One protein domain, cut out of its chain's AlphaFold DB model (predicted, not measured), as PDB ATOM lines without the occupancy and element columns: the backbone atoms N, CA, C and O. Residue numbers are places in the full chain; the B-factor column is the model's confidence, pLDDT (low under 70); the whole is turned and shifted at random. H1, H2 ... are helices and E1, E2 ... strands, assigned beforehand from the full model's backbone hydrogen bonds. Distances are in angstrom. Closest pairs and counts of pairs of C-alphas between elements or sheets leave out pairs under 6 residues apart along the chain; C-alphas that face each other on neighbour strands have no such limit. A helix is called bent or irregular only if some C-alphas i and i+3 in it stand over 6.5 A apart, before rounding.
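What this domain is: This is residues 4 to 217 of the 234 residues of the protein "M23 family metallopeptidase" of Chloroflexi bacterium (UniProt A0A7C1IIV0). A body with little regular structure is built round one strongly twisted seven-stranded sheet, and residues 4 to 22, a helical arm, stick out from it. The printed part has 214 residues, 85 of them in named elements: H1, E1 to E9, H2, class mixed. It is compact, radius of gyration of the C-alphas 19.2 A, spanning 71 by 46 by 39 A.

Where its parts are: The antiparallel sheet runs E1, residues 69 to 73, E2, 87 to 91, E9, 187 to 193, E6, 134 to 139, E5, 119 to 123, E4, 107 to 110, E7, 161 to 163. E3, 100 to 102, pairs with E8, 168 to 171. H1, 4 to 42, one helix by its hydrogen bonds, is bent, C-alphas 23 and 26 being 7.2 A apart. H1a, 4 to 23, spans 28.5 A from (82.595, 21.930, 156.918); H1b is 26 to 42. H2, 213 to 216, ends at (65.773, 70.525, 167.612).

How they stand to each other: E4 E5 E6 form a meander, successive antiparallel neighbours; E7 beside E4 completes a Greek key. Between E9 and E6, N 192 and O 135 are 2.8 A apart. H1b only grazes the sheet; its closest C-alphas to E1 are Leu 37 and Gly 72, 5.8 A. H1b has 11 of 13 O i to N i+4 pairs within hydrogen-bond range.

The domain as a whole: The printed part has no cut, and no printed residue is under pLDDT 70.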
ATOM      1  N   SER A   4      83.739  21.451 156.131       73.75
ATOM      2  CA  SER A   4      82.595  21.930 156.918       73.75
ATOM      3  C   SER A   4      82.995  22.499 158.282       73.75
ATOM      4  O   SER A   4      82.474  23.528 158.695       73.75
ATOM      5  N   PHE A   5      83.963  21.883 158.968       78.00
ATOM      6  CA  PHE A   5      84.456  22.385 160.254       78.00
ATOM      7  C   PHE A   5      85.249  23.693 160.101       78.00
ATOM      8  O   PHE A   5      85.117  24.594 160.925       78.00
ATOM      9  N   ARG A   6      86.022  23.841 159.014       80.81
ATOM     10  CA  ARG A   6      86.710  25.105 158.683       80.81
ATOM     11  C   ARG A   6      85.721  26.229 158.358       80.81
ATOM     12  O   ARG A   6      85.913  27.337 158.841       80.81
ATOM     13  N   PHE A   7      84.662  25.939 157.599       80.88
ATOM     14  CA  PHE A   7      83.611  26.917 157.302       80.88
ATOM     15  C   PHE A   7      82.869  27.374 158.562       80.88
ATOM     16  O   PHE A   7      82.683  28.570 158.743       80.88
ATOM     17  N   LEU A   8      82.510  26.455 159.464       84.25
ATOM     18  CA  LEU A   8      81.849  26.808 160.727       84.25
ATOM     19  C   LEU A   8      82.724  27.700 161.618       84.25
ATOM     20  O   LEU A   8      82.233  28.684 162.165       84.25
ATOM     21  N   LEU A   9      84.020  27.391 161.725       85.44
ATOM     22  CA  LEU A   9      84.979  28.223 162.456       85.44
ATOM     23  C   LEU A   9      85.093  29.623 161.848       85.44
ATOM     24  O   LEU A   9      85.000  30.603 162.579       85.44
ATOM     25  N   LEU A  10      85.252  29.723 160.526       89.06
ATOM     26  CA  LEU A  10      85.328  31.016 159.839       89.06
ATOM     27  C   LEU A  10      84.056  31.843 160.053       89.06
ATOM     28  O   LEU A  10      84.159  33.003 160.436       89.06
ATOM     29  N   SER A  11      82.873  31.240 159.907       87.94
ATOM     30  CA  SER A  11      81.599  31.920 160.163       87.94
ATOM     31  C   SER A  11      81.484  32.410 161.606       87.94
ATOM     32  O   SER A  11      81.056  33.539 161.833       87.94
ATOM     33  N   PHE A  12      81.900  31.601 162.586       91.38
ATOM     34  CA  PHE A  12      81.899  32.002 163.993       91.38
ATOM     35  C   PHE A  12      82.826  33.201 164.246       91.38
ATOM     36  O   PHE A  12      82.405  34.176 164.867       91.38
ATOM     37  N   PHE A  13      84.054  33.172 163.716       91.75
ATOM     38  CA  PHE A  13      84.983  34.300 163.827       91.75
ATOM     39  C   PHE A  13      84.452  35.560 163.142       91.75
ATOM     40  O   PHE A  13      84.574  36.645 163.706       91.75
ATOM     41  N   SER A  14      83.830  35.436 161.968       90.81
ATOM     42  CA  SER A  14      83.220  36.572 161.274       90.81
ATOM     43  C   SER A  14      82.071  37.183 162.074       90.81
ATOM     44  O   SER A  14      82.025  38.400 162.225       90.81
ATOM     45  N   ILE A  15      81.175  36.363 162.637       93.31
ATOM     46  CA  ILE A  15      80.077  36.848 163.488       93.31
ATOM     47  C   ILE A  15      80.637  37.537 164.733       93.31
ATOM     48  O   ILE A  15      80.221  38.646 165.059       93.31
ATOM     49  N   PHE A  16      81.610  36.919 165.404       93.50
ATOM     50  CA  PHE A  16      82.232  37.507 166.586       93.50
ATOM     51  C   PHE A  16      82.915  38.845 166.272       93.50
ATOM     52  O   PHE A  16      82.731  39.814 167.003       93.50
ATOM     53  N   ALA A  17      83.646  38.929 165.157       91.94
ATOM     54  CA  ALA A  17      84.275  40.168 164.712       91.94
ATOM     55  C   ALA A  17      83.239  41.262 164.406       91.94
ATOM     56  O   ALA A  17      83.436  42.406 164.802       91.94
ATOM     57  N   LEU A  18      82.120  40.918 163.760       92.00
ATOM     58  CA  LEU A  18      81.029  41.863 163.495       92.00
ATOM     59  C   LEU A  18      80.378  42.365 164.786       92.00
ATOM     60  O   LEU A  18      80.132  43.561 164.912       92.00
ATOM     61  N   LEU A  19      80.143  41.481 165.758       90.75
ATOM     62  CA  LEU A  19      79.605  41.864 167.065       90.75
ATOM     63  C   LEU A  19      80.579  42.762 167.834       90.75
ATOM     64  O   LEU A  19      80.159  43.769 168.398       90.75
ATOM     65  N   ALA A  20      81.877  42.443 167.814       89.31
ATOM     66  CA  ALA A  20      82.908  43.267 168.435       89.31
ATOM     67  C   ALA A  20      83.006  44.650 167.771       89.31
ATOM     68  O   ALA A  20      83.063  45.661 168.468       89.31
ATOM     69  N   LEU A  21      82.966  44.714 166.436       88.69
ATOM     70  CA  LEU A  21      82.948  45.975 165.691       88.69
ATOM     71  C   LEU A  21      81.700  46.796 166.007       88.69
ATOM     72  O   LEU A  21      81.818  47.984 166.277       88.69
ATOM     73  N   TRP A  22      80.520  46.175 166.024       87.19
ATOM     74  CA  TRP A  22      79.273  46.851 166.380       87.19
ATOM     75  C   TRP A  22      79.309  47.406 167.809       87.19
ATOM     76  O   TRP A  22      78.851  48.521 168.060       87.19
ATOM     77  N   TRP A  23      79.907  46.657 168.736       86.88
ATOM     78  CA  TRP A  23      80.061  47.069 170.126       86.88
ATOM     79  C   TRP A  23      81.056  48.231 170.300       86.88
ATOM     80  O   TRP A  23      80.818  49.111 171.124       86.88
ATOM     81  N   LEU A  24      82.126  48.274 169.496       91.12
ATOM     82  CA  LEU A  24      83.165  49.317 169.536       91.12
ATOM     83  C   LEU A  24      82.870  50.548 168.662       91.12
ATOM     84  O   LEU A  24      83.401  51.627 168.929       91.12
ATOM     85  N   ALA A  25      82.028  50.413 167.635       90.69
ATOM     86  CA  ALA A  25      81.696  51.473 166.677       90.69
ATOM     87  C   ALA A  25      81.321  52.833 167.307       90.69
ATOM     88  O   ALA A  25      81.790  53.856 166.807       90.69
ATOM     89  N   PRO A  26      80.546  52.898 168.405       92.50
ATOM     90  CA  PRO A  26      80.185  54.163 169.048       92.50
ATOM     91  C   PRO A  26      81.388  54.910 169.604       92.50
ATOM     92  O   PRO A  26      81.523  56.118 169.426       92.50
ATOM     93  N   THR A  27      82.282  54.175 170.265       91.81
ATOM     94  CA  THR A  27      83.493  54.734 170.855       91.81
ATOM     95  C   THR A  27      84.418  55.248 169.755       91.81
ATOM     96  O   THR A  27      84.951  56.350 169.860       91.81
ATOM     97  N   ILE A  28      84.535  54.506 168.645       88.81
ATOM     98  CA  ILE A  28      85.289  54.940 167.458       88.81
ATOM     99  C   ILE A  28      84.711  56.241 166.882       88.81
ATOM    100  O   ILE A  28      85.468  57.178 166.630       88.81
ATOM    101  N   ALA A  29      83.386  56.332 166.721       89.38
ATOM    102  CA  ALA A  29      82.729  57.547 166.239       89.38
ATOM    103  C   ALA A  29      82.994  58.747 167.170       89.38
ATOM    104  O   ALA A  29      83.370  59.826 166.706       89.38
ATOM    105  N   THR A  30      82.905  58.534 168.486       92.75
ATOM    106  CA  THR A  30      83.090  59.575 169.515       92.75
ATOM    107  C   THR A  30      84.509  60.157 169.517       92.75
ATOM    108  O   THR A  30      84.688  61.359 169.728       92.75
ATOM    109  N   PHE A  31      85.539  59.351 169.227       88.94
ATOM    110  CA  PHE A  31      86.929  59.829 169.197       88.94
ATOM    111  C   PHE A  31      87.164  60.970 168.203       88.94
ATOM    112  O   PHE A  31      87.937  61.884 168.491       88.94
ATOM    113  N   THR A  32      86.481  60.960 167.057       87.88
ATOM    114  CA  THR A  32      86.592  62.048 166.071       87.88
ATOM    115  C   THR A  32      86.021  63.366 166.608       87.88
ATOM    116  O   THR A  32      86.602  64.433 166.402       87.88
ATOM    117  N   ARG A  33      84.939  63.284 167.391       92.19
ATOM    118  CA  ARG A  33      84.244  64.426 168.007       92.19
ATOM    119  C   ARG A  33      85.079  65.064 169.117       92.19
ATOM    120  O   ARG A  33      85.139  66.287 169.207       92.19
ATOM    121  N   LEU A  34      85.815  64.256 169.888       91.75
ATOM    122  CA  LEU A  34      86.789  64.749 170.875       91.75
ATOM    123  C   LEU A  34      87.870  65.633 170.238       91.75
ATOM    124  O   LEU A  34      88.234  66.659 170.811       91.75
ATOM    125  N   GLY A  35      88.378  65.249 169.061       91.12
ATOM    126  CA  GLY A  35      89.343  66.056 168.310       91.12
ATOM    127  C   GLY A  35      88.768  67.415 167.913       91.12
ATOM    128  O   GLY A  35      89.382  68.444 168.184       91.12
ATOM    129  N   ARG A  36      87.545  67.425 167.369       91.81
ATOM    130  CA  ARG A  36      86.859  68.663 166.970       91.81
ATOM    131  C   ARG A  36      86.510  69.563 168.152       91.81
ATOM    132  O   ARG A  36      86.601  70.781 168.044       91.81
ATOM    133  N   LEU A  37      86.134  68.989 169.294       93.50
ATOM    134  CA  LEU A  37      85.877  69.775 170.497       93.50
ATOM    135  C   LEU A  37      87.148  70.481 170.989       93.50
ATOM    136  O   LEU A  37      87.086  71.648 171.365       93.50
ATOM    137  N   ARG A  38      88.304  69.806 170.955       92.12
ATOM    138  CA  ARG A  38      89.592  70.448 171.270       92.12
ATOM    139  C   ARG A  38      89.890  71.590 170.307       92.12
ATOM    140  O   ARG A  38      90.190  72.686 170.762       92.12
ATOM    141  N   GLU A  39      89.716  71.355 169.011       92.56
ATOM    142  CA  GLU A  39      89.891  72.381 167.979       92.56
ATOM    143  C   GLU A  39      88.979  73.598 168.210       92.56
ATOM    144  O   GLU A  39      89.419  74.742 168.091       92.56
ATOM    145  N   PHE A  40      87.719  73.364 168.589       92.31
ATOM    146  CA  PHE A  40      86.790  74.431 168.952       92.31
ATOM    147  C   PHE A  40      87.322  75.274 170.120       92.31
ATOM    148  O   PHE A  40      87.299  76.500 170.036       92.31
ATOM    149  N   PHE A  41      87.828  74.640 171.183       90.44
ATOM    150  CA  PHE A  41      88.384  75.345 172.343       90.44
ATOM    151  C   PHE A  41      89.698  76.081 172.043       90.44
ATOM    152  O   PHE A  41      89.923  77.157 172.592       90.44
ATOM    153  N   GLU A  42      90.548  75.538 171.173       89.94
ATOM    154  CA  GLU A  42      91.816  76.167 170.782       89.94
ATOM    155  C   GLU A  42      91.607  77.409 169.899       89.94
ATOM    156  O   GLU A  42      92.370  78.370 169.999       89.94
ATOM    157  N   HIS A  43      90.548  77.426 169.080       86.81
ATOM    158  CA  HIS A  43      90.302  78.462 168.069       86.81
ATOM    159  C   HIS A  43      88.933  79.154 168.204       86.81
ATOM    160  O   HIS A  43      88.329  79.552 167.208       86.81
ATOM    161  N   GLN A  44      88.426  79.334 169.427       78.25
ATOM    162  CA  GLN A  44      87.053  79.810 169.680       78.25
ATOM    163  C   GLN A  44      86.654  81.083 168.915       78.25
ATOM    164  O   GLN A  44      85.545  81.154 168.387       78.25
ATOM    165  N   SER A  45      87.544  82.079 168.813       73.94
ATOM    166  CA  SER A  45      87.267  83.342 168.102       73.94
ATOM    167  C   SER A  45      87.061  83.165 166.596       73.94
ATOM    168  O   SER A  45      86.398  83.985 165.965       73.94
ATOM    169  N   GLU A  46      87.609  82.096 166.022       80.00
ATOM    170  CA  GLU A  46      87.551  81.772 164.593       80.00
ATOM    171  C   GLU A  46      86.460  80.732 164.276       80.00
ATOM    172  O   GLU A  46      86.142  80.490 163.111       80.00
ATOM    173  N   ARG A  47      85.854  80.122 165.306       84.94
ATOM    174  CA  ARG A  47      84.839  79.058 165.190       84.94
ATOM    175  C   ARG A  47      83.427  79.510 165.571       84.94
ATOM    176  O   ARG A  47      82.566  78.679 165.849       84.94
ATOM    177  N   SER A  48      83.143  80.812 165.525       84.19
ATOM    178  CA  SER A  48      81.801  81.353 165.802       84.19
ATOM    179  C   SER A  48      80.713  80.778 164.883       84.19
ATOM    180  O   SER A  48      79.581  80.594 165.319       84.19
ATOM    181  N   ALA A  49      81.065  80.410 163.647       89.38
ATOM    182  CA  ALA A  49      80.162  79.766 162.691       89.38
ATOM    183  C   ALA A  49      79.735  78.338 163.088       89.38
ATOM    184  O   ALA A  49      78.838  77.783 162.466       89.38
ATOM    185  N   TRP A  50      80.380  77.718 164.082       93.38
ATOM    186  CA  TRP A  50      80.011  76.388 164.583       93.38
ATOM    187  C   TRP A  50      78.964  76.454 165.697       93.38
ATOM    188  O   TRP A  50      78.483  75.420 166.158       93.38
ATOM    189  N   LEU A  51      78.650  77.661 166.168       94.25
ATOM    190  CA  LEU A  51      77.715  77.879 167.255       94.25
ATOM    191  C   LEU A  51      76.284  77.897 166.727       94.25
ATOM    192  O   LEU A  51      75.982  78.536 165.720       94.25
ATOM    193  N   ILE A  52      75.383  77.276 167.481       95.75
ATOM    194  CA  ILE A  52      73.950  77.530 167.360       95.75
ATOM    195  C   ILE A  52      73.581  78.516 168.468       95.75
ATOM    196  O   ILE A  52      73.925  78.311 169.633       95.75
ATOM    197  N   ASN A  53      72.907  79.608 168.110       95.88
ATOM    198  CA  ASN A  53      72.495  80.635 169.066       95.88
ATOM    199  C   ASN A  53      71.304  80.165 169.911       95.88
ATOM    200  O   ASN A  53      70.376  79.546 169.393       95.88
ATOM    201  N   ALA A  54      71.286  80.513 171.200       97.44
ATOM    202  CA  ALA A  54      70.106  80.347 172.043       97.44
ATOM    203  C   ALA A  54      68.884  81.028 171.403       97.44
ATOM    204  O   ALA A  54      68.988  82.124 170.850       97.44
ATOM    205  N   GLY A  55      67.725  80.379 171.478       97.19
ATOM    206  CA  GLY A  55      66.493  80.870 170.855       97.19
ATOM    207  C   GLY A  55      66.355  80.544 169.368       97.19
ATOM    208  O   GLY A  55      65.254  80.677 168.833       97.19
ATOM    209  N   ALA A  56      67.415  80.071 168.701       96.69
ATOM    210  CA  ALA A  56      67.310  79.604 167.324       96.69
ATOM    211  C   ALA A  56      66.351  78.408 167.222       96.69
ATOM    212  O   ALA A  56      66.252  77.583 168.131       96.69
ATOM    213  N   ARG A  57      65.659  78.301 166.088       96.44
ATOM    214  CA  ARG A  57      64.860  77.130 165.716       96.44
ATOM    215  C   ARG A  57      65.367  76.641 164.370       96.44
ATOM    216  O   ARG A  57      65.270  77.378 163.392       96.44
ATOM    217  N   CYS A  58      65.928  75.434 164.323       94.81
ATOM    218  CA  CYS A  58      66.356  74.854 163.059       94.81
ATOM    219  C   CYS A  58      65.113  74.334 162.312       94.81
ATOM    220  O   CYS A  58      64.394  73.461 162.804       94.81
ATOM    221  N   GLY A  59      64.810  74.909 161.147       93.19
ATOM    222  CA  GLY A  59      63.605  74.573 160.383       93.19
ATOM    223  C   GLY A  59      62.310  74.751 161.190       93.19
ATOM    224  O   GLY A  59      62.079  75.791 161.805       93.19
ATOM    225  N   SER A  60      61.450  73.729 161.184       94.06
ATOM    226  CA  SER A  60      60.177  73.704 161.922       94.06
ATOM    227  C   SER A  60      60.264  72.949 163.256       94.06
ATOM    228  O   SER A  60      59.262  72.397 163.712       94.06
ATOM    229  N   ALA A  61      61.459  72.859 163.849       97.38
ATOM    230  CA  ALA A  61      61.684  72.138 165.094       97.38
ATOM    231  C   ALA A  61      60.755  72.622 166.227       97.38
ATOM    232  O   ALA A  61      60.605  73.839 166.430       97.38
ATOM    233  N   PRO A  62      60.149  71.702 167.003       97.94
ATOM    234  CA  PRO A  62      59.265  72.088 168.096       97.94
ATOM    235  C   PRO A  62      60.017  72.804 169.223       97.94
ATOM    236  O   PRO A  62      59.439  73.666 169.892       97.94
ATOM    237  N   PHE A  63      61.299  72.499 169.438       98.69
ATOM    238  CA  PHE A  63      62.098  73.118 170.492       98.69
ATOM    239  C   PHE A  63      62.956  74.253 169.932       98.69
ATOM    240  O   PHE A  63      63.451  74.192 168.806       98.69
ATOM    241  N   MET A  64      63.135  75.301 170.735       98.19
ATOM    242  CA  MET A  64      64.186  76.289 170.498       98.19
ATOM    243  C   MET A  64      65.489  75.832 171.143       98.19
ATOM    244  O   MET A  64      65.478  75.205 172.200       98.19
ATOM    245  N   TRP A  65      66.614  76.195 170.540       98.31
ATOM    246  CA  TRP A  65      67.931  75.873 171.061       98.31
ATOM    247  C   TRP A  65      68.144  76.511 172.449       98.31
ATOM    248  O   TRP A  65      67.953  77.724 172.592       98.31
ATOM    249  N   PRO A  66      68.513  75.737 173.488       98.56
ATOM    250  CA  PRO A  66      68.421  76.196 174.875       98.56
ATOM    251  C   PRO A  66      69.588  77.084 175.312       98.56
ATOM    252  O   PRO A  66      69.463  77.815 176.288       98.56
ATOM    253  N   SER A  67      70.738  77.030 174.641       98.44
ATOM    254  CA  SER A  67      71.937  77.754 175.071       98.44
ATOM    255  C   SER A  67      72.874  77.986 173.892       98.44
ATOM    256  O   SER A  67      73.057  77.082 173.082       98.44
ATOM    257  N   THR A  68      73.463  79.178 173.773       97.25
ATOM    258  CA  THR A  68      74.402  79.460 172.680       97.25
ATOM    259  C   THR A  68      75.649  78.606 172.853       97.25
ATOM    260  O   THR A  68      76.329  78.711 173.872       97.25
ATOM    261  N   GLY A  69      75.977  77.784 171.861       95.94
ATOM    262  CA  GLY A  69      77.136  76.909 171.970       95.94
ATOM    263  C   GLY A  69      77.348  76.004 170.769       95.94
ATOM    264  O   GLY A  69      76.500  75.895 169.883       95.94
ATOM    265  N   TYR A  70      78.511  75.365 170.766       96.44
ATOM    266  CA  TYR A  70      78.885  74.315 169.833       96.44
ATOM    267  C   TYR A  70      78.347  72.971 170.339       96.44
ATOM    268  O   TYR A  70      78.563  72.610 171.498       96.44
ATOM    269  N   LEU A  71      77.655  72.220 169.480       97.31
ATOM    270  CA  LEU A  71      77.227  70.858 169.793       97.31
ATOM    271  C   LEU A  71      78.426  69.907 169.692       97.31
ATOM    272  O   LEU A  71      78.832  69.521 168.596       97.31
ATOM    273  N   GLY A  72      79.002  69.549 170.839       96.12
ATOM    274  CA  GLY A  72      80.215  68.731 170.896       96.12
ATOM    275  C   GLY A  72      79.937  67.235 170.864       96.12
ATOM    276  O   GLY A  72      80.687  66.498 170.223       96.12
ATOM    277  N   PHE A  73      78.855  66.804 171.516       97.50
ATOM    278  CA  PHE A  73      78.484  65.396 171.626       97.50
ATOM    279  C   PHE A  73      76.984  65.192 171.509       97.50
ATOM    280  O   PHE A  73      76.182  66.050 171.886       97.50
ATOM    281  N   GLY A  74      76.633  64.043 170.953       97.75
ATOM    282  CA  GLY A  74      75.289  63.679 170.558       97.75
ATOM    283  C   GLY A  74      74.764  62.444 171.271       97.75
ATOM    284  O   GLY A  74      75.457  61.808 172.071       97.75
ATOM    285  N   TYR A  75      73.534  62.071 170.941       97.94
ATOM    286  CA  TYR A  75      72.870  60.934 171.559       97.94
ATOM    287  C   TYR A  75      73.545  59.615 171.158       97.94
ATOM    288  O   TYR A  75      73.770  59.327 169.980       97.94
ATOM    289  N   GLY A  76      73.871  58.783 172.143       96.81
ATOM    290  CA  GLY A  76      74.519  57.490 171.947       96.81
ATOM    291  C   GLY A  76      76.042  57.523 171.781       96.81
ATOM    292  O   GLY A  76      76.613  56.448 171.544       96.81
ATOM    293  N   ASP A  77      76.693  58.690 171.903       96.69
ATOM    294  CA  ASP A  77      78.161  58.794 172.000       96.69
ATOM    295  C   ASP A  77      78.704  57.963 173.173       96.69
ATOM    296  O   ASP A  77      77.963  57.543 174.059       96.69
ATOM    297  N   SER A  78      79.992  57.636 173.166       95.25
ATOM    298  CA  SER A  78      80.570  56.671 174.102       95.25
ATOM    299  C   SER A  78      82.048  56.946 174.374       95.25
ATOM    300  O   SER A  78      82.895  56.787 173.498       95.25
ATOM    301  N   TRP A  79      82.369  57.291 175.623       92.25
ATOM    302  CA  TRP A  79      83.751  57.456 176.108       92.25
ATOM    303  C   TRP A  79      84.288  56.227 176.840       92.25
ATOM    304  O   TRP A  79      85.489  56.110 177.077       92.25
ATOM    305  N   SER A  80      83.404  55.299 177.190       87.69
ATOM    306  CA  SER A  80      83.732  54.027 177.817       87.69
ATOM    307  C   SER A  80      82.845  52.945 177.223       87.69
ATOM    308  O   SER A  80      81.643  53.130 177.016       87.69
ATOM    309  N   ILE A  81      83.452  51.804 176.910       84.69
ATOM    310  CA  ILE A  81      82.747  50.743 176.202       84.69
ATOM    311  C   ILE A  81      81.576  50.246 177.061       84.69
ATOM    312  O   ILE A  81      81.736  49.971 178.247       84.69
ATOM    313  N   GLY A  82      80.394  50.138 176.451       82.75
ATOM    314  CA  GLY A  82      79.159  49.751 177.137       82.75
ATOM    315  C   GLY A  82      78.367  50.920 177.731       82.75
ATOM    316  O   GLY A  82      77.208  50.722 178.082       82.75
ATOM    317  N   HIS A  83      78.929  52.132 177.768       89.31
ATOM    318  CA  HIS A  83      78.215  53.343 178.171       89.31
ATOM    319  C   HIS A  83      77.837  54.182 176.956       89.31
ATOM    320  O   HIS A  83      78.594  54.276 175.984       89.31
ATOM    321  N   ARG A  84      76.648  54.781 177.020       94.25
ATOM    322  CA  ARG A  84      76.069  55.598 175.959       94.25
ATOM    323  C   ARG A  84      75.610  56.926 176.529       94.25
ATOM    324  O   ARG A  84      74.985  56.954 177.583       94.25
ATOM    325  N   HIS A  85      75.928  57.990 175.816       97.19
ATOM    326  CA  HIS A  85      75.511  59.340 176.114       97.19
ATOM    327  C   HIS A  85      74.002  59.481 175.910       97.19
ATOM    328  O   HIS A  85      73.467  59.043 174.894       97.19
ATOM    329  N   THR A  86      73.321  60.078 176.878       97.88
ATOM    330  CA  THR A  86      71.856  60.100 176.978       97.88
ATOM    331  C   THR A  86      71.228  61.393 176.469       97.88
ATOM    332  O   THR A  86      70.005  61.535 176.500       97.88
ATOM    333  N   GLY A  87      72.041  62.309 175.941       98.12
ATOM    334  CA  GLY A  87      71.594  63.633 175.540       98.12
ATOM    335  C   GLY A  87      72.500  64.310 174.518       98.12
ATOM    336  O   GLY A  87      73.165  63.659 173.712       98.12
ATOM    337  N   LEU A  88      72.488  65.637 174.562       98.62
ATOM    338  CA  LEU A  88      73.303  66.542 173.765       98.62
ATOM    339  C   LEU A  88      74.164  67.391 174.699       98.62
ATOM    340  O   LEU A  88      73.633  67.986 175.639       98.62
ATOM    341  N   ASP A  89      75.452  67.510 174.384       98.44
ATOM    342  CA  ASP A  89      76.366  68.385 175.118       98.44
ATOM    343  C   ASP A  89      76.677  69.635 174.296       98.44
ATOM    344  O   ASP A  89      77.302  69.577 173.229       98.44
ATOM    345  N   ILE A  90      76.233  70.779 174.812       98.44
ATOM    346  CA  ILE A  90      76.332  72.089 174.173       98.44
ATOM    347  C   ILE A  90      77.390  72.907 174.916       98.44
ATOM    348  O   ILE A  90      77.170  73.355 176.043       98.44
ATOM    349  N   PHE A  91      78.537  73.111 174.274       96.81
ATOM    350  CA  PHE A  91      79.704  73.773 174.850       96.81
ATOM    351  C   PHE A  91      79.718  75.256 174.497       96.81
ATOM    352  O   PHE A  91      79.737  75.635 173.323       96.81
ATOM    353  N   ALA A  92      79.742  76.108 175.516       88.00
ATOM    354  CA  ALA A  92      79.970  77.530 175.326       88.00
ATOM    355  C   ALA A  92      81.459  77.854 175.151       88.00
ATOM    356  O   ALA A  92      82.340  77.153 175.647       88.00
ATOM    357  N   ALA A  93      81.736  78.990 174.508       81.50
ATOM    358  CA  ALA A  93      83.075  79.574 174.482       81.50
ATOM    359  C   ALA A  93      83.419  80.374 175.762       81.50
ATOM    360  O   ALA A  93      84.540  80.838 175.930       81.50
ATOM    361  N   SER A  94      82.453  80.575 176.666       86.81
ATOM    362  CA  SER A  94      82.595  81.427 177.852       86.81
ATOM    363  C   SER A  94      83.046  80.665 179.105       86.81
ATOM    364  O   SER A  94      83.053  79.437 179.142       86.81
ATOM    365  N   GLY A  95      83.324  81.400 180.185       91.44
ATOM    366  CA  GLY A  95      83.595  80.825 181.506       91.44
ATOM    367  C   GLY A  95      82.343  80.347 182.259       91.44
ATOM    368  O   GLY A  95      81.219  80.395 181.752       91.44
ATOM    369  N   LEU A  96      82.557  79.910 183.507       95.75
ATOM    370  CA  LEU A  96      81.510  79.460 184.433       95.75
ATOM    371  C   LEU A  96      80.497  80.569 184.714       95.75
ATOM    372  O   LEU A  96      80.893  81.715 184.924       95.75
ATOM    373  N   ASN A  97      79.213  80.207 184.803       97.62
ATOM    374  CA  ASN A  97      78.128  81.127 185.158       97.62
ATOM    375  C   ASN A  97      78.016  82.349 184.220       97.62
ATOM    376  O   ASN A  97      77.700  83.453 184.659       97.62
ATOM    377  N   GLN A  98      78.339  82.174 182.934       97.69
ATOM    378  CA  GLN A  98      78.300  83.256 181.939       97.69
ATOM    379  C   GLN A  98      77.304  82.978 180.817       97.69
ATOM    380  O   GLN A  98      76.496  83.845 180.496       97.69
ATOM    381  N   THR A  99      77.329  81.779 180.227       98.06
ATOM    382  CA  THR A  99      76.416  81.457 179.121       98.06
ATOM    383  C   THR A  99      75.046  81.038 179.653       98.06
ATOM    384  O   THR A  99      74.970  80.054 180.395       98.06
ATOM    385  N   PRO A 100      73.963  81.751 179.289       98.62
ATOM    386  CA  PRO A 100      72.625  81.462 179.781       98.62
ATOM    387  C   PRO A 100      72.043  80.180 179.174       98.62
ATOM    388  O   PRO A 100      72.355  79.790 178.044       98.62
ATOM    389  N   ILE A 101      71.162  79.548 179.942       98.88
ATOM    390  CA  ILE A 101      70.365  78.386 179.559       98.88
ATOM    391  C   ILE A 101      68.893  78.767 179.686       98.88
ATOM    392  O   ILE A 101      68.456  79.256 180.729       98.88
ATOM    393  N   TYR A 102      68.127  78.506 178.636       98.94
ATOM    394  CA  TYR A 102      66.711  78.817 178.529       98.94
ATOM    395  C   TYR A 102      65.879  77.548 178.333       98.94
ATOM    396  O   TYR A 102      66.355  76.555 177.781       98.94
ATOM    397  N   ALA A 103      64.612  77.598 178.743       98.94
ATOM    398  CA  ALA A 103      63.657  76.533 178.470       98.94
ATOM    399  C   ALA A 103      63.482  76.347 176.956       98.94
ATOM    400  O   ALA A 103      63.088  77.275 176.248       98.94
ATOM    401  N   ALA A 104      63.750  75.140 176.462       98.88
ATOM    402  CA  ALA A 104      63.649  74.796 175.045       98.88
ATOM    403  C   ALA A 104      62.191  74.753 174.537       98.88
ATOM    404  O   ALA A 104      61.925  74.943 173.349       98.88
ATOM    405  N   HIS A 105      61.243  74.505 175.442       98.81
ATOM    406  CA  HIS A 105      59.819  74.320 175.169       98.81
ATOM    407  C   HIS A 105      59.003  74.709 176.416       98.81
ATOM    408  O   HIS A 105      59.525  74.547 177.526       98.81
ATOM    409  N   PRO A 106      57.755  75.203 176.282       98.81
ATOM    410  CA  PRO A 106      56.891  75.417 177.439       98.81
ATOM    411  C   PRO A 106      56.597  74.110 178.186       98.81
ATOM    412  O   PRO A 106      56.518  73.033 177.587       98.81
ATOM    413  N   GLY A 107      56.398  74.201 179.496       98.75
ATOM    414  CA  GLY A 107      56.092  73.040 180.328       98.75
ATOM    415  C   GLY A 107      56.113  73.359 181.815       98.75
ATOM    416  O   GLY A 107      56.055  74.521 182.210       98.75
ATOM    417  N   TYR A 108      56.189  72.321 182.643       98.81
ATOM    418  CA  TYR A 108      56.126  72.436 184.100       98.81
ATOM    419  C   TYR A 108      57.483  72.094 184.712       98.81
ATOM    420  O   TYR A 108      57.908  70.941 184.710       98.81
ATOM    421  N   LEU A 109      58.187  73.115 185.193       98.88
ATOM    422  CA  LEU A 109      59.521  73.005 185.759       98.88
ATOM    423  C   LEU A 109      59.484  72.478 187.191       98.88
ATOM    424  O   LEU A 109      58.793  73.017 188.060       98.88
ATOM    425  N   THR A 110      60.345  71.501 187.443       98.75
ATOM    426  CA  THR A 110      60.651  70.952 188.757       98.75
ATOM    427  C   THR A 110      62.158  71.026 189.018       98.75
ATOM    428  O   THR A 110      62.992  70.775 188.144       98.75
ATOM    429  N   ARG A 111      62.510  71.366 190.257       98.56
ATOM    430  CA  ARG A 111      63.857  71.294 190.816       98.56
ATOM    431  C   ARG A 111      63.767  70.602 192.168       98.56
ATOM    432  O   ARG A 111      63.253  71.191 193.120       98.56
ATOM    433  N   LEU A 112      64.288  69.380 192.271       98.25
ATOM    434  CA  LEU A 112      64.267  68.655 193.541       98.25
ATOM    435  C   LEU A 112      65.073  69.389 194.632       98.25
ATOM    436  O   LEU A 112      66.000  70.140 194.311       98.25
ATOM    437  N   PRO A 113      64.735  69.206 195.924       97.94
ATOM    438  CA  PRO A 113      65.402  69.906 197.026       97.94
ATOM    439  C   PRO A 113      66.926  69.719 197.088       97.94
ATOM    440  O   PRO A 113      67.638  70.616 197.528       97.94
ATOM    441  N   ASP A 114      67.431  68.570 196.647       96.62
ATOM    442  CA  ASP A 114      68.851  68.202 196.652       96.62
ATOM    443  C   ASP A 114      69.567  68.496 195.319       96.62
ATOM    444  O   ASP A 114      70.792  68.373 195.226       96.62
ATOM    445  N   TRP A 115      68.841  68.947 194.291       97.56
ATOM    446  CA  TRP A 115      69.417  69.265 192.987       97.56
ATOM    447  C   TRP A 115      70.173  70.597 192.992       97.56
ATOM    448  O   TRP A 115      69.608  71.700 193.005       97.56
ATOM    449  N   LYS A 116      71.502  70.483 192.913       97.56
ATOM    450  CA  LYS A 116      72.431  71.620 192.840       97.56
ATOM    451  C   LYS A 116      72.530  72.225 191.443       97.56
ATOM    452  O   LYS A 116      72.578  73.445 191.307       97.56
ATOM    453  N   SER A 117      72.557  71.376 190.422       98.00
ATOM    454  CA  SER A 117      72.958  71.733 189.056       98.00
ATOM    455  C   SER A 117      71.905  71.415 188.002       98.00
ATOM    456  O   SER A 117      72.212  71.494 186.819       98.00
ATOM    457  N   THR A 118      70.714  70.996 188.423       98.62
ATOM    458  CA  THR A 118      69.733  70.360 187.550       98.62
ATOM    459  C   THR A 118      68.341  70.953 187.715       98.62
ATOM    460  O   THR A 118      67.901  71.210 188.838       98.62
ATOM    461  N   VAL A 119      67.636  71.109 186.596       98.88
ATOM    462  CA  VAL A 119      66.179  71.287 186.536       98.88
ATOM    463  C   VAL A 119      65.600  70.354 185.477       98.88
ATOM    464  O   VAL A 119      66.292  69.952 184.539       98.88
ATOM    465  N   ILE A 120      64.322  70.018 185.611       98.88
ATOM    466  CA  ILE A 120      63.604  69.186 184.647       98.88
ATOM    467  C   ILE A 120      62.250  69.820 184.334       98.88
ATOM    468  O   ILE A 120      61.622  70.398 185.216       98.88
ATOM    469  N   ILE A 121      61.806  69.747 183.084       98.88
ATOM    470  CA  ILE A 121      60.546  70.337 182.626       98.88
ATOM    471  C   ILE A 121      59.658  69.230 182.073       98.88
ATOM    472  O   ILE A 121      60.001  68.602 181.072       98.88
ATOM    473  N   ARG A 122      58.501  69.020 182.700       98.81
ATOM    474  CA  ARG A 122      57.471  68.102 182.215       98.81
ATOM    475  C   ARG A 122      56.761  68.693 181.006       98.81
ATOM    476  O   ARG A 122      56.274  69.826 181.060       98.81
ATOM    477  N   ILE A 123      56.645  67.903 179.947       98.75
ATOM    478  CA  ILE A 123      55.911  68.241 178.726       98.75
ATOM    479  C   ILE A 123      54.809  67.183 178.565       98.75
ATOM    480  O   ILE A 123      55.108  66.053 178.175       98.75
ATOM    481  N   PRO A 124      53.542  67.514 178.895       98.00
ATOM    482  CA  PRO A 124      52.459  66.527 178.963       98.00
ATOM    483  C   PRO A 124      52.151  65.835 177.633       98.00
ATOM    484  O   PRO A 124      51.694  64.698 177.624       98.00
ATOM    485  N   GLN A 125      52.364  66.547 176.526       98.06
ATOM    486  CA  GLN A 125      52.149  66.065 175.168       98.06
ATOM    487  C   GLN A 125      53.441  66.271 174.394       98.06
ATOM    488  O   GLN A 125      53.788  67.402 174.048       98.06
ATOM    489  N   ASP A 126      54.167  65.185 174.160       98.38
ATOM    490  CA  ASP A 126      55.357  65.202 173.322       98.38
ATOM    491  C   ASP A 126      54.995  65.715 171.911       98.38
ATOM    492  O   ASP A 126      54.121  65.140 171.256       98.38
ATOM    493  N   PRO A 127      55.644  66.784 171.411       98.38
ATOM    494  CA  PRO A 127      55.319  67.359 170.107       98.38
ATOM    495  C   PRO A 127      55.612  66.431 168.917       98.38
ATOM    496  O   PRO A 127      55.117  66.688 167.820       98.38
ATOM    497  N   LEU A 128      56.411  65.378 169.105       98.25
ATOM    498  CA  LEU A 128      56.708  64.368 168.087       98.25
ATOM    499  C   LEU A 128      55.833  63.115 168.228       98.25
ATOM    500  O   LEU A 128      55.629  62.403 167.246       98.25
ATOM    501  N   GLU A 129      55.298  62.852 169.422       97.88
ATOM    502  CA  GLU A 129      54.372  61.746 169.683       97.88
ATOM    503  C   GLU A 129      53.326  62.138 170.751       97.88
ATOM    504  O   GLU A 129      53.466  61.786 171.921       97.88
ATOM    505  N   PRO A 130      52.235  62.837 170.375       97.00
ATOM    506  CA  PRO A 130      51.331  63.496 171.333       97.00
ATOM    507  C   PRO A 130      50.622  62.588 172.349       97.00
ATOM    508  O   PRO A 130      49.971  63.081 173.268       97.00
ATOM    509  N   THR A 131      50.710  61.267 172.186       96.31
ATOM    510  CA  THR A 131      50.124  60.269 173.090       96.31
ATOM    511  C   THR A 131      50.989  59.958 174.311       96.31
ATOM    512  O   THR A 131      50.558  59.164 175.148       96.31
ATOM    513  N   ARG A 132      52.196  60.530 174.428       96.62
ATOM    514  CA  ARG A 132      53.085  60.324 175.581       96.62
ATOM    515  C   ARG A 132      53.516  61.636 176.231       96.62
ATOM    516  O   ARG A 132      53.609  62.673 175.577       96.62
ATOM    517  N   GLN A 133      53.835  61.539 177.517       98.25
ATOM    518  CA  GLN A 133      54.531  62.573 178.273       98.25
ATOM    519  C   GLN A 133      56.045  62.355 178.179       98.25
ATOM    520  O   GLN A 133      56.522  61.216 178.164       98.25
ATOM    521  N   ILE A 134      56.794  63.453 178.157       98.75
ATOM    522  CA  ILE A 134      58.256  63.458 178.240       98.75
ATOM    523  C   ILE A 134      58.726  64.520 179.230       98.75
ATOM    524  O   ILE A 134      57.964  65.392 179.659       98.75
ATOM    525  N   TRP A 135      60.009  64.464 179.550       98.81
ATOM    526  CA  TRP A 135      60.668  65.401 180.437       98.81
ATOM    527  C   TRP A 135      61.945  65.940 179.791       98.81
ATOM    528  O   TRP A 135      62.814  65.165 179.404       98.81
ATOM    529  N   ALA A 136      62.073  67.259 179.678       98.81
ATOM    530  CA  ALA A 136      63.299  67.908 179.217       98.81
ATOM    531  C   ALA A 136      64.215  68.185 180.417       98.81
ATOM    532  O   ALA A 136      63.836  68.925 181.327       98.81
ATOM    533  N   TYR A 137      65.399  67.583 180.428       98.81
ATOM    534  CA  TYR A 137      66.352  67.617 181.533       98.81
ATOM    535  C   TYR A 137      67.547  68.512 181.191       98.81
ATOM    536  O   TYR A 137      68.097  68.423 180.096       98.81
ATOM    537  N   TYR A 138      67.942  69.375 182.130       98.88
ATOM    538  CA  TYR A 138      69.031  70.342 181.977       98.88
ATOM    539  C   TYR A 138      69.966  70.195 183.173       98.88
ATOM    540  O   TYR A 138      69.505  70.307 184.311       98.88
ATOM    541  N   THR A 139      71.258  69.948 182.951       98.62
ATOM    542  CA  THR A 139      72.208  69.729 184.053       98.62
ATOM    543  C   THR A 139      73.560  70.426 183.860       98.62
ATOM    544  O   THR A 139      73.757  71.188 182.916       98.62
ATOM    545  N   HIS A 140      74.464  70.203 184.819       97.88
ATOM    546  CA  HIS A 140      75.772  70.844 184.996       97.88
ATOM    547  C   HIS A 140      75.712  72.343 185.315       97.88
ATOM    548  O   HIS A 140      76.735  73.016 185.313       97.88
ATOM    549  N   MET A 141      74.548  72.867 185.705       98.44
ATOM    550  CA  MET A 141      74.303  74.282 186.020       98.44
ATOM    551  C   MET A 141      74.805  74.686 187.419       98.44
ATOM    552  O   MET A 141      74.078  75.290 188.210       98.44
ATOM    553  N   ALA A 142      76.024  74.288 187.774       98.25
ATOM    554  CA  ALA A 142      76.692  74.662 189.016       98.25
ATOM    555  C   ALA A 142      78.217  74.670 188.836       98.25
ATOM    556  O   ALA A 142      78.752  74.044 187.917       98.25
ATOM    557  N   GLY A 143      78.914  75.372 189.728       96.69
ATOM    558  CA  GLY A 143      80.375  75.355 189.800       96.69
ATOM    559  C   GLY A 143      80.920  74.035 190.356       96.69
ATOM    560  O   GLY A 143      80.151  73.200 190.840       96.69
ATOM    561  N   PRO A 144      82.251  73.846 190.382       94.56
ATOM    562  CA  PRO A 144      82.860  72.589 190.822       94.56
ATOM    563  C   PRO A 144      82.548  72.270 192.294       94.56
ATOM    564  O   PRO A 144      82.340  71.112 192.646       94.56
ATOM    565  N   GLY A 145      82.419  73.292 193.150       93.94
ATOM    566  CA  GLY A 145      82.012  73.142 194.555       93.94
ATOM    567  C   GLY A 145      80.527  72.811 194.762       93.94
ATOM    568  O   GLY A 145      80.114  72.481 195.874       93.94
ATOM    569  N   GLY A 146      79.714  72.859 193.702       94.94
ATOM    570  CA  GLY A 146      78.263  72.688 193.768       94.94
ATOM    571  C   GLY A 146      77.485  73.982 194.014       94.94
ATOM    572  O   GLY A 146      76.286  73.911 194.284       94.94
ATOM    573  N   ASP A 147      78.135  75.144 193.911       96.00
ATOM    574  CA  ASP A 147      77.472  76.450 193.914       96.00
ATOM    575  C   ASP A 147      76.536  76.551 192.708       96.00
ATOM    576  O   ASP A 147      76.980  76.510 191.559       96.00
ATOM    577  N   SER A 148      75.233  76.629 192.968       98.19
ATOM    578  CA  SER A 148      74.210  76.579 191.925       98.19
ATOM    579  C   SER A 148      74.212  77.838 191.060       98.19
ATOM    580  O   SER A 148      74.218  78.954 191.576       98.19
ATOM    581  N   TYR A 149      74.122  77.644 189.745       98.69
ATOM    582  CA  TYR A 149      73.916  78.694 188.743       98.69
ATOM    583  C   TYR A 149      72.496  78.665 188.161       98.69
ATOM    584  O   TYR A 149      72.217  79.307 187.148       98.69
ATOM    585  N   ILE A 150      71.585  77.911 188.785       98.88
ATOM    586  CA  ILE A 150      70.154  77.932 188.466       98.88
ATOM    587  C   ILE A 150      69.562  79.264 188.933       98.88
ATOM    588  O   ILE A 150      69.892  79.755 190.014       98.88
ATOM    589  N   SER A 151      68.663  79.825 188.125       98.69
ATOM    590  CA  SER A 151      67.956  81.069 188.423       98.69
ATOM    591  C   SER A 151      67.305  81.032 189.817       98.69
ATOM    592  O   SER A 151      66.662  80.035 190.169       98.69
ATOM    593  N   PRO A 152      67.397  82.117 190.610       98.25
ATOM    594  CA  PRO A 152      66.745  82.199 191.917       98.25
ATOM    595  C   PRO A 152      65.211  82.131 191.836       98.25
ATOM    596  O   PRO A 152      64.563  81.908 192.855       98.25
ATOM    597  N   GLU A 153      64.615  82.271 190.645       98.38
ATOM    598  CA  GLU A 153      63.182  82.039 190.421       98.38
ATOM    599  C   GLU A 153      62.756  80.569 190.557       98.38
ATOM    600  O   GLU A 153      61.556  80.283 190.663       98.38
ATOM    601  N   PHE A 154      63.727  79.652 190.539       98.69
ATOM    602  CA  PHE A 154      63.542  78.211 190.691       98.69
ATOM    603  C   PHE A 154      64.373  77.709 191.884       98.69
ATOM    604  O   PHE A 154      65.369  76.990 191.707       98.69
ATOM    605  N   PRO A 155      64.018  78.105 193.124       98.44
ATOM    606  CA  PRO A 155      64.709  77.626 194.316       98.44
ATOM    607  C   PRO A 155      64.570  76.097 194.462       98.44
ATOM    608  O   PRO A 155      63.642  75.503 193.897       98.44
ATOM    609  N   PRO A 156      65.467  75.431 195.212       98.50
ATOM    610  CA  PRO A 156      65.320  74.009 195.521       98.50
ATOM    611  C   PRO A 156      63.935  73.688 196.100       98.50
ATOM    612  O   PRO A 156      63.440  74.410 196.964       98.50
ATOM    613  N   GLY A 157      63.306  72.618 195.612       98.50
ATOM    614  CA  GLY A 157      61.929  72.254 195.959       98.50
ATOM    615  C   GLY A 157      60.854  72.907 195.082       98.50
ATOM    616  O   GLY A 157      59.669  72.702 195.336       98.50
ATOM    617  N   THR A 158      61.231  73.668 194.047       98.75
ATOM    618  CA  THR A 158      60.281  74.101 193.011       98.75
ATOM    619  C   THR A 158      59.644  72.876 192.368       98.75
ATOM    620  O   THR A 158      60.352  71.968 191.940       98.75
ATOM    621  N   ASN A 159      58.320  72.857 192.277       98.31
ATOM    622  CA  ASN A 159      57.579  71.724 191.748       98.31
ATOM    623  C   ASN A 159      56.513  72.208 190.772       98.31
ATOM    624  O   ASN A 159      55.712  73.072 191.129       98.31
ATOM    625  N   GLU A 160      56.501  71.629 189.572       98.25
ATOM    626  CA  GLU A 160      55.455  71.822 188.565       98.25
ATOM    627  C   GLU A 160      55.145  73.303 188.251       98.25
ATOM    628  O   GLU A 160      54.009  73.680 187.952       98.25
ATOM    629  N   LYS A 161      56.160  74.175 188.313       98.69
ATOM    630  CA  LYS A 161      56.011  75.601 188.005       98.69
ATOM    631  C   LYS A 161      55.981  75.783 186.495       98.69
ATOM    632  O   LYS A 161      56.967  75.499 185.824       98.69
ATOM    633  N   PHE A 162      54.872  76.281 185.960       98.81
ATOM    634  CA  PHE A 162      54.780  76.547 184.529       98.81
ATOM    635  C   PHE A 162      55.836  77.570 184.075       98.81
ATOM    636  O   PHE A 162      56.039  78.594 184.734       98.81
ATOM    637  N   VAL A 163      56.488  77.281 182.951       98.88
ATOM    638  CA  VAL A 163      57.456  78.151 182.276       98.88
ATOM    639  C   VAL A 163      57.186  78.156 180.776       98.88
ATOM    640  O   VAL A 163      56.823  77.134 180.195       98.88
ATOM    641  N   GLU A 164      57.403  79.306 180.144       98.75
ATOM    642  CA  GLU A 164      57.352  79.450 178.687       98.75
ATOM    643  C   GLU A 164      58.701  79.082 178.054       98.75
ATOM    644  O   GLU A 164      59.750  79.203 178.701       98.75
ATOM    645  N   ALA A 165      58.703  78.700 176.772       98.69
ATOM    646  CA  ALA A 165      59.948  78.619 176.001       98.69
ATOM    647  C   ALA A 165      60.697  79.962 176.042       98.69
ATOM    648  O   ALA A 165      60.092  81.027 175.927       98.69
ATOM    649  N   GLY A 166      62.019  79.914 176.202       98.69
ATOM    650  CA  GLY A 166      62.850  81.111 176.343       98.69
ATOM    651  C   GLY A 166      62.934  81.658 177.773       98.69
ATOM    652  O   GLY A 166      63.651  82.628 178.004       98.69
ATOM    653  N   THR A 167      62.264  81.039 178.752       98.88
ATOM    654  CA  THR A 167      62.426  81.393 180.175       98.88
ATOM    655  C   THR A 167      63.852  81.068 180.638       98.88
ATOM    656  O   THR A 167      64.319  79.951 180.416       98.88
ATOM    657  N   LEU A 168      64.546  82.017 181.282       98.88
ATOM    658  CA  LEU A 168      65.909  81.824 181.797       98.88
ATOM    659  C   LEU A 168      65.920  80.817 182.952       98.88
ATOM    660  O   LEU A 168      65.409  81.100 184.033       98.88
ATOM    661  N   LEU A 169      66.565  79.671 182.743       98.94
ATOM    662  CA  LEU A 169      66.705  78.608 183.740       98.94
ATOM    663  C   LEU A 169      67.936  78.803 184.626       98.94
ATOM    664  O   LEU A 169      67.932  78.402 185.787       98.94
ATOM    665  N   GLY A 170      68.988  79.417 184.091       98.75
ATOM    666  CA  GLY A 170      70.262  79.621 184.773       98.75
ATOM    667  C   GLY A 170      71.410  79.730 183.778       98.75
ATOM    668  O   GLY A 170      71.202  80.196 182.659       98.75
ATOM    669  N   TYR A 171      72.599  79.283 184.171       98.81
ATOM    670  CA  TYR A 171      73.816  79.401 183.366       98.81
ATOM    671  C   TYR A 171      74.626  78.103 183.344       98.81
ATOM    672  O   TYR A 171      74.557  77.298 184.278       98.81
ATOM    673  N   GLN A 172      75.403  77.906 182.277       98.62
ATOM    674  CA  GLN A 172      76.292  76.753 182.144       98.62
ATOM    675  C   GLN A 172      77.333  76.716 183.271       98.62
ATOM    676  O   GLN A 172      77.886  77.742 183.688       98.62
ATOM    677  N   GLY A 173      77.615  75.507 183.740       97.75
ATOM    678  CA  GLY A 173      78.632  75.218 184.740       97.75
ATOM    679  C   GLY A 173      79.373  73.932 184.387       97.75
ATOM    680  O   GLY A 173      79.398  73.516 183.231       97.75
ATOM    681  N   ASN A 174      80.013  73.326 185.381       96.62
ATOM    682  CA  ASN A 174      80.856  72.144 185.196       96.62
ATOM    683  C   ASN A 174      80.756  71.122 186.340       96.62
ATOM    684  O   ASN A 174      81.652  70.296 186.536       96.62
ATOM    685  N   TYR A 175      79.681  71.190 187.123       95.94
ATOM    686  CA  TYR A 175      79.472  70.289 188.249       95.94
ATOM    687  C   TYR A 175      79.225  68.852 187.787       95.94
ATOM    688  O   TYR A 175      78.295  68.592 187.029       95.94
ATOM    689  N   SER A 176      80.019  67.911 188.290       91.56
ATOM    690  CA  SER A 176      79.939  66.482 187.958       91.56
ATOM    691  C   SER A 176      79.327  65.617 189.066       91.56
ATOM    692  O   SER A 176      79.173  64.412 188.891       91.56
ATOM    693  N   GLY A 177      79.018  66.201 190.230       89.38
ATOM    694  CA  GLY A 177      78.750  65.447 191.462       89.38
ATOM    695  C   GLY A 177      80.001  65.209 192.315       89.38
ATOM    696  O   GLY A 177      79.878  65.057 193.529       89.38
ATOM    697  N   ASP A 178      81.190  65.278 191.711       88.44
ATOM    698  CA  ASP A 178      82.486  65.147 192.376       88.44
ATOM    699  C   ASP A 178      83.312  66.439 192.211       88.44
ATOM    700  O   ASP A 178      83.848  66.701 191.130       88.44
ATOM    701  N   PRO A 179      83.466  67.247 193.277       84.44
ATOM    702  CA  PRO A 179      84.241  68.485 193.218       84.44
ATOM    703  C   PRO A 179      85.707  68.313 192.798       84.44
ATOM    704  O   PRO A 179      86.310  69.275 192.324       84.44
ATOM    705  N   ALA A 180      86.290  67.120 192.970       83.88
ATOM    706  CA  ALA A 180      87.664  66.838 192.560       83.88
ATOM    707  C   ALA A 180      87.790  66.517 191.061       83.88
ATOM    708  O   ALA A 180      88.890  66.584 190.516       83.88
ATOM    709  N   ASN A 181      86.678  66.194 190.394       87.56
ATOM    710  CA  ASN A 181      86.644  65.752 189.001       87.56
ATOM    711  C   ASN A 181      85.532  66.482 188.225       87.56
ATOM    712  O   ASN A 181      84.556  65.847 187.814       87.56
ATOM    713  N   PRO A 182      85.618  67.816 188.039       86.44
ATOM    714  CA  PRO A 182      84.630  68.549 187.258       86.44
ATOM    715  C   PRO A 182      84.652  68.123 185.786       86.44
ATOM    716  O   PRO A 182      85.687  67.725 185.246       86.44
ATOM    717  N   VAL A 183      83.504  68.252 185.125       90.38
ATOM    718  CA  VAL A 183      83.388  68.060 183.671       90.38
ATOM    719  C   VAL A 183      83.844  69.322 182.919       90.38
ATOM    720  O   VAL A 183      84.269  70.307 183.524       90.38
ATOM    721  N   GLY A 184      83.793  69.319 181.584       91.31
ATOM    722  CA  GLY A 184      83.923  70.561 180.809       91.31
ATOM    723  C   GLY A 184      82.761  71.522 181.094       91.31
ATOM    724  O   GLY A 184      81.710  71.093 181.563       91.31
ATOM    725  N   ILE A 185      82.922  72.817 180.804       95.44
ATOM    726  CA  ILE A 185      81.812  73.779 180.910       95.44
ATOM    727  C   ILE A 185      80.852  73.535 179.747       95.44
ATOM    728  O   ILE A 185      81.222  73.758 178.593       95.44
ATOM    729  N   HIS A 186      79.653  73.045 180.046       97.88
ATOM    730  CA  HIS A 186      78.631  72.770 179.039       97.88
ATOM    731  C   HIS A 186      77.232  72.727 179.653       97.88
ATOM    732  O   HIS A 186      77.060  72.633 180.871       97.88
ATOM    733  N   LEU A 187      76.225  72.776 178.785       98.62
ATOM    734  CA  LEU A 187      74.896  72.260 179.081       98.62
ATOM    735  C   LEU A 187      74.823  70.818 178.579       98.62
ATOM    736  O   LEU A 187      75.024  70.587 177.390       98.62
ATOM    737  N   HIS A 188      74.453  69.891 179.459       98.75
ATOM    738  CA  HIS A 188      73.919  68.600 179.043       98.75
ATOM    739  C   HIS A 188      72.390  68.678 179.025       98.75
ATOM    740  O   HIS A 188      71.763  69.011 180.041       98.75
ATOM    741  N   PHE A 189      71.809  68.393 177.862       98.88
ATOM    742  CA  PHE A 189      70.369  68.385 177.626       98.88
ATOM    743  C   PHE A 189      69.901  66.995 177.201       98.88
ATOM    744  O   PHE A 189      70.398  66.456 176.214       98.88
ATOM    745  N   SER A 190      68.885  66.448 177.862       98.81
ATOM    746  CA  SER A 190      68.309  65.153 177.489       98.81
ATOM    747  C   SER A 190      66.784  65.141 177.539       98.81
ATOM    748  O   SER A 190      66.142  65.976 178.182       98.81
ATOM    749  N   ILE A 191      66.196  64.189 176.811       98.88
ATOM    750  CA  ILE A 191      64.764  63.893 176.862       98.88
ATOM    751  C   ILE A 191      64.585  62.592 177.633       98.88
ATOM    752  O   ILE A 191      65.024  61.530 177.193       98.88
ATOM    753  N   VAL A 192      63.917  62.676 178.775       98.69
ATOM    754  CA  VAL A 192      63.673  61.565 179.691       98.69
ATOM    755  C   VAL A 192      62.226  61.102 179.553       98.69
ATOM    756  O   VAL A 192      61.296  61.907 179.442       98.69
ATOM    757  N   LYS A 193      62.031  59.786 179.531       98.56
ATOM    758  CA  LYS A 193      60.712  59.159 179.457       98.56
ATOM    759  C   LYS A 193      59.976  59.269 180.789       98.56
ATOM    760  O   LYS A 193      60.583  59.305 181.862       98.56
ATOM    761  N   ASP A 194      58.656  59.272 180.686       96.56
ATOM    762  CA  ASP A 194      57.767  59.068 181.822       96.56
ATOM    763  C   ASP A 194      57.790  57.606 182.302       96.56
ATOM    764  O   ASP A 194      57.987  56.685 181.505       96.56
ATOM    765  N   ASP A 195      57.564  57.385 183.594       95.69
ATOM    766  CA  ASP A 195      57.475  56.057 184.210       95.69
ATOM    767  C   ASP A 195      56.097  55.383 184.044       95.69
ATOM    768  O   ASP A 195      55.907  54.239 184.461       95.69
ATOM    769  N   GLY A 196      55.139  56.074 183.421       92.44
ATOM    770  CA  GLY A 196      53.758  55.633 183.229       92.44
ATOM    771  C   GLY A 196      52.806  56.096 184.335       92.44
ATOM    772  O   GLY A 196      51.600  55.866 184.231       92.44
ATOM    773  N   THR A 197      53.318  56.751 185.377       93.25
ATOM    774  CA  THR A 197      52.541  57.330 186.484       93.25
ATOM    775  C   THR A 197      52.662  58.850 186.559       93.25
ATOM    776  O   THR A 197      52.117  59.473 187.474       93.25
ATOM    777  N   GLY A 198      53.325  59.466 185.576       90.19
ATOM    778  CA  GLY A 198      53.548  60.901 185.529       90.19
ATOM    779  C   GLY A 198      54.838  61.348 186.215       90.19
ATOM    780  O   GLY A 198      54.925  62.532 186.530       90.19
ATOM    781  N   GLN A 199      55.793  60.448 186.486       94.75
ATOM    782  CA  GLN A 199      57.123  60.772 187.024       94.75
ATOM    783  C   GLN A 199      58.217  60.525 185.979       94.75
ATOM    784  O   GLN A 199      58.059  59.718 185.068       94.75
ATOM    785  N   PHE A 200      59.359  61.204 186.105       97.50
ATOM    786  CA  PHE A 200      60.503  60.976 185.221       97.50
ATOM    787  C   PHE A 200      61.311  59.740 185.636       97.50
ATOM    788  O   PHE A 200      61.529  59.475 186.819       97.50
ATOM    789  N   LEU A 201      61.812  59.003 184.645       98.00
ATOM    790  CA  LEU A 201      62.758  57.909 184.860       98.00
ATOM    791  C   LEU A 201      64.192  58.422 185.108       98.00
ATOM    792  O   LEU A 201      64.492  59.607 184.996       98.00
ATOM    793  N   ASN A 202      65.116  57.522 185.464       96.88
ATOM    794  CA  ASN A 202      66.517  57.892 185.685       96.88
ATOM    795  C   ASN A 202      67.215  58.228 184.355       96.88
ATOM    796  O   ASN A 202      67.443  57.325 183.550       96.88
ATOM    797  N   GLU A 203      67.592  59.495 184.193       96.44
ATOM    798  CA  GLU A 203      68.243  60.072 183.011       96.44
ATOM    799  C   GLU A 203      69.554  59.376 182.620       96.44
ATOM    800  O   GLU A 203      69.796  59.163 181.438       96.44
ATOM    801  N   THR A 204      70.340  58.912 183.595       94.38
ATOM    802  CA  THR A 204      71.657  58.288 183.348       94.38
ATOM    803  C   THR A 204      71.581  56.941 182.618       94.38
ATOM    804  O   THR A 204      72.608  56.347 182.282       94.38
ATOM    805  N   ARG A 205      70.368  56.414 182.403       95.88
ATOM    806  CA  ARG A 205      70.123  55.147 181.713       95.88
ATOM    807  C   ARG A 205      69.602  55.399 180.306       95.88
ATOM    808  O   ARG A 205      68.530  55.966 180.126       95.88
ATOM    809  N   MET A 206      70.322  54.888 179.312       95.12
ATOM    810  CA  MET A 206      69.986  55.042 177.894       95.12
ATOM    811  C   MET A 206      68.570  54.563 177.551       95.12
ATOM    812  O   MET A 206      67.862  55.193 176.773       95.12
ATOM    813  N   GLU A 207      68.116  53.462 178.151       96.62
ATOM    814  CA  GLU A 207      66.774  52.925 177.930       96.62
ATOM    815  C   GLU A 207      65.652  53.854 178.425       96.62
ATOM    816  O   GLU A 207      64.520  53.762 177.938       96.62
ATOM    817  N   ASN A 208      65.965  54.775 179.338       98.25
ATOM    818  CA  ASN A 208      65.027  55.735 179.912       98.25
ATOM    819  C   ASN A 208      64.976  57.056 179.139       98.25
ATOM    820  O   ASN A 208      64.150  57.906 179.467       98.25
ATOM    821  N   THR A 209      65.823  57.244 178.127       98.44
ATOM    822  CA  THR A 209      65.897  58.492 177.362       98.44
ATOM    823  C   THR A 209      65.483  58.306 175.909       98.44
ATOM    824  O   THR A 209      65.276  57.191 175.417       98.44
ATOM    825  N   LEU A 210      65.264  59.432 175.239       98.56
ATOM    826  CA  LEU A 210      64.968  59.544 173.818       98.56
ATOM    827  C   LEU A 210      66.027  60.439 173.177       98.56
ATOM    828  O   LEU A 210      66.520  61.360 173.824       98.56
ATOM    829  N   ASP A 211      66.326  60.203 171.900       98.50
ATOM    830  CA  ASP A 211      67.214  61.073 171.127       98.50
ATOM    831  C   ASP A 211      66.636  62.503 171.067       98.50
ATOM    832  O   ASP A 211      65.534  62.680 170.534       98.50
ATOM    833  N   PRO A 212      67.332  63.531 171.595       98.62
ATOM    834  CA  PRO A 212      66.849  64.908 171.542       98.62
ATOM    835  C   PRO A 212      66.939  65.548 170.149       98.62
ATOM    836  O   PRO A 212      66.291  66.565 169.906       98.62
ATOM    837  N   SER A 213      67.726  64.984 169.227       98.00
ATOM    838  CA  SER A 213      68.030  65.592 167.921       98.00
ATOM    839  C   SER A 213      66.781  65.988 167.113       98.00
ATOM    840  O   SER A 213      66.711  67.135 166.658       98.00
ATOM    841  N   PRO A 214      65.743  65.130 166.991       97.81
ATOM    842  CA  PRO A 214      64.533  65.467 166.239       97.81
ATOM    843  C   PRO A 214      63.741  66.639 166.835       97.81
ATOM    844  O   PRO A 214      63.084  67.370 166.095       97.81
ATOM    845  N   TYR A 215      63.827  66.869 168.150       98.62
ATOM    846  CA  TYR A 215      63.144  67.989 168.809       98.62
ATOM    847  C   TYR A 215      63.755  69.337 168.430       98.62
ATOM    848  O   TYR A 215      63.048  70.343 168.416       98.62
ATOM    849  N   PHE A 216      65.044  69.348 168.082       98.31
ATOM    850  CA  PHE A 216      65.773  70.525 167.612       98.31
ATOM    851  C   PHE A 216      65.905  70.595 166.087       98.31
ATOM    852  O   PHE A 216      66.501  71.542 165.583       98.31
ATOM    853  N   GLY A 217      65.348  69.631 165.345       96.44
ATOM    854  CA  GLY A 217      65.420  69.613 163.882       96.44
ATOM    855  C   GLY A 217      66.826  69.353 163.336       96.44
ATOM    856  O   GLY A 217      67.133  69.790 162.233       96.44
TER     857      GLY A 217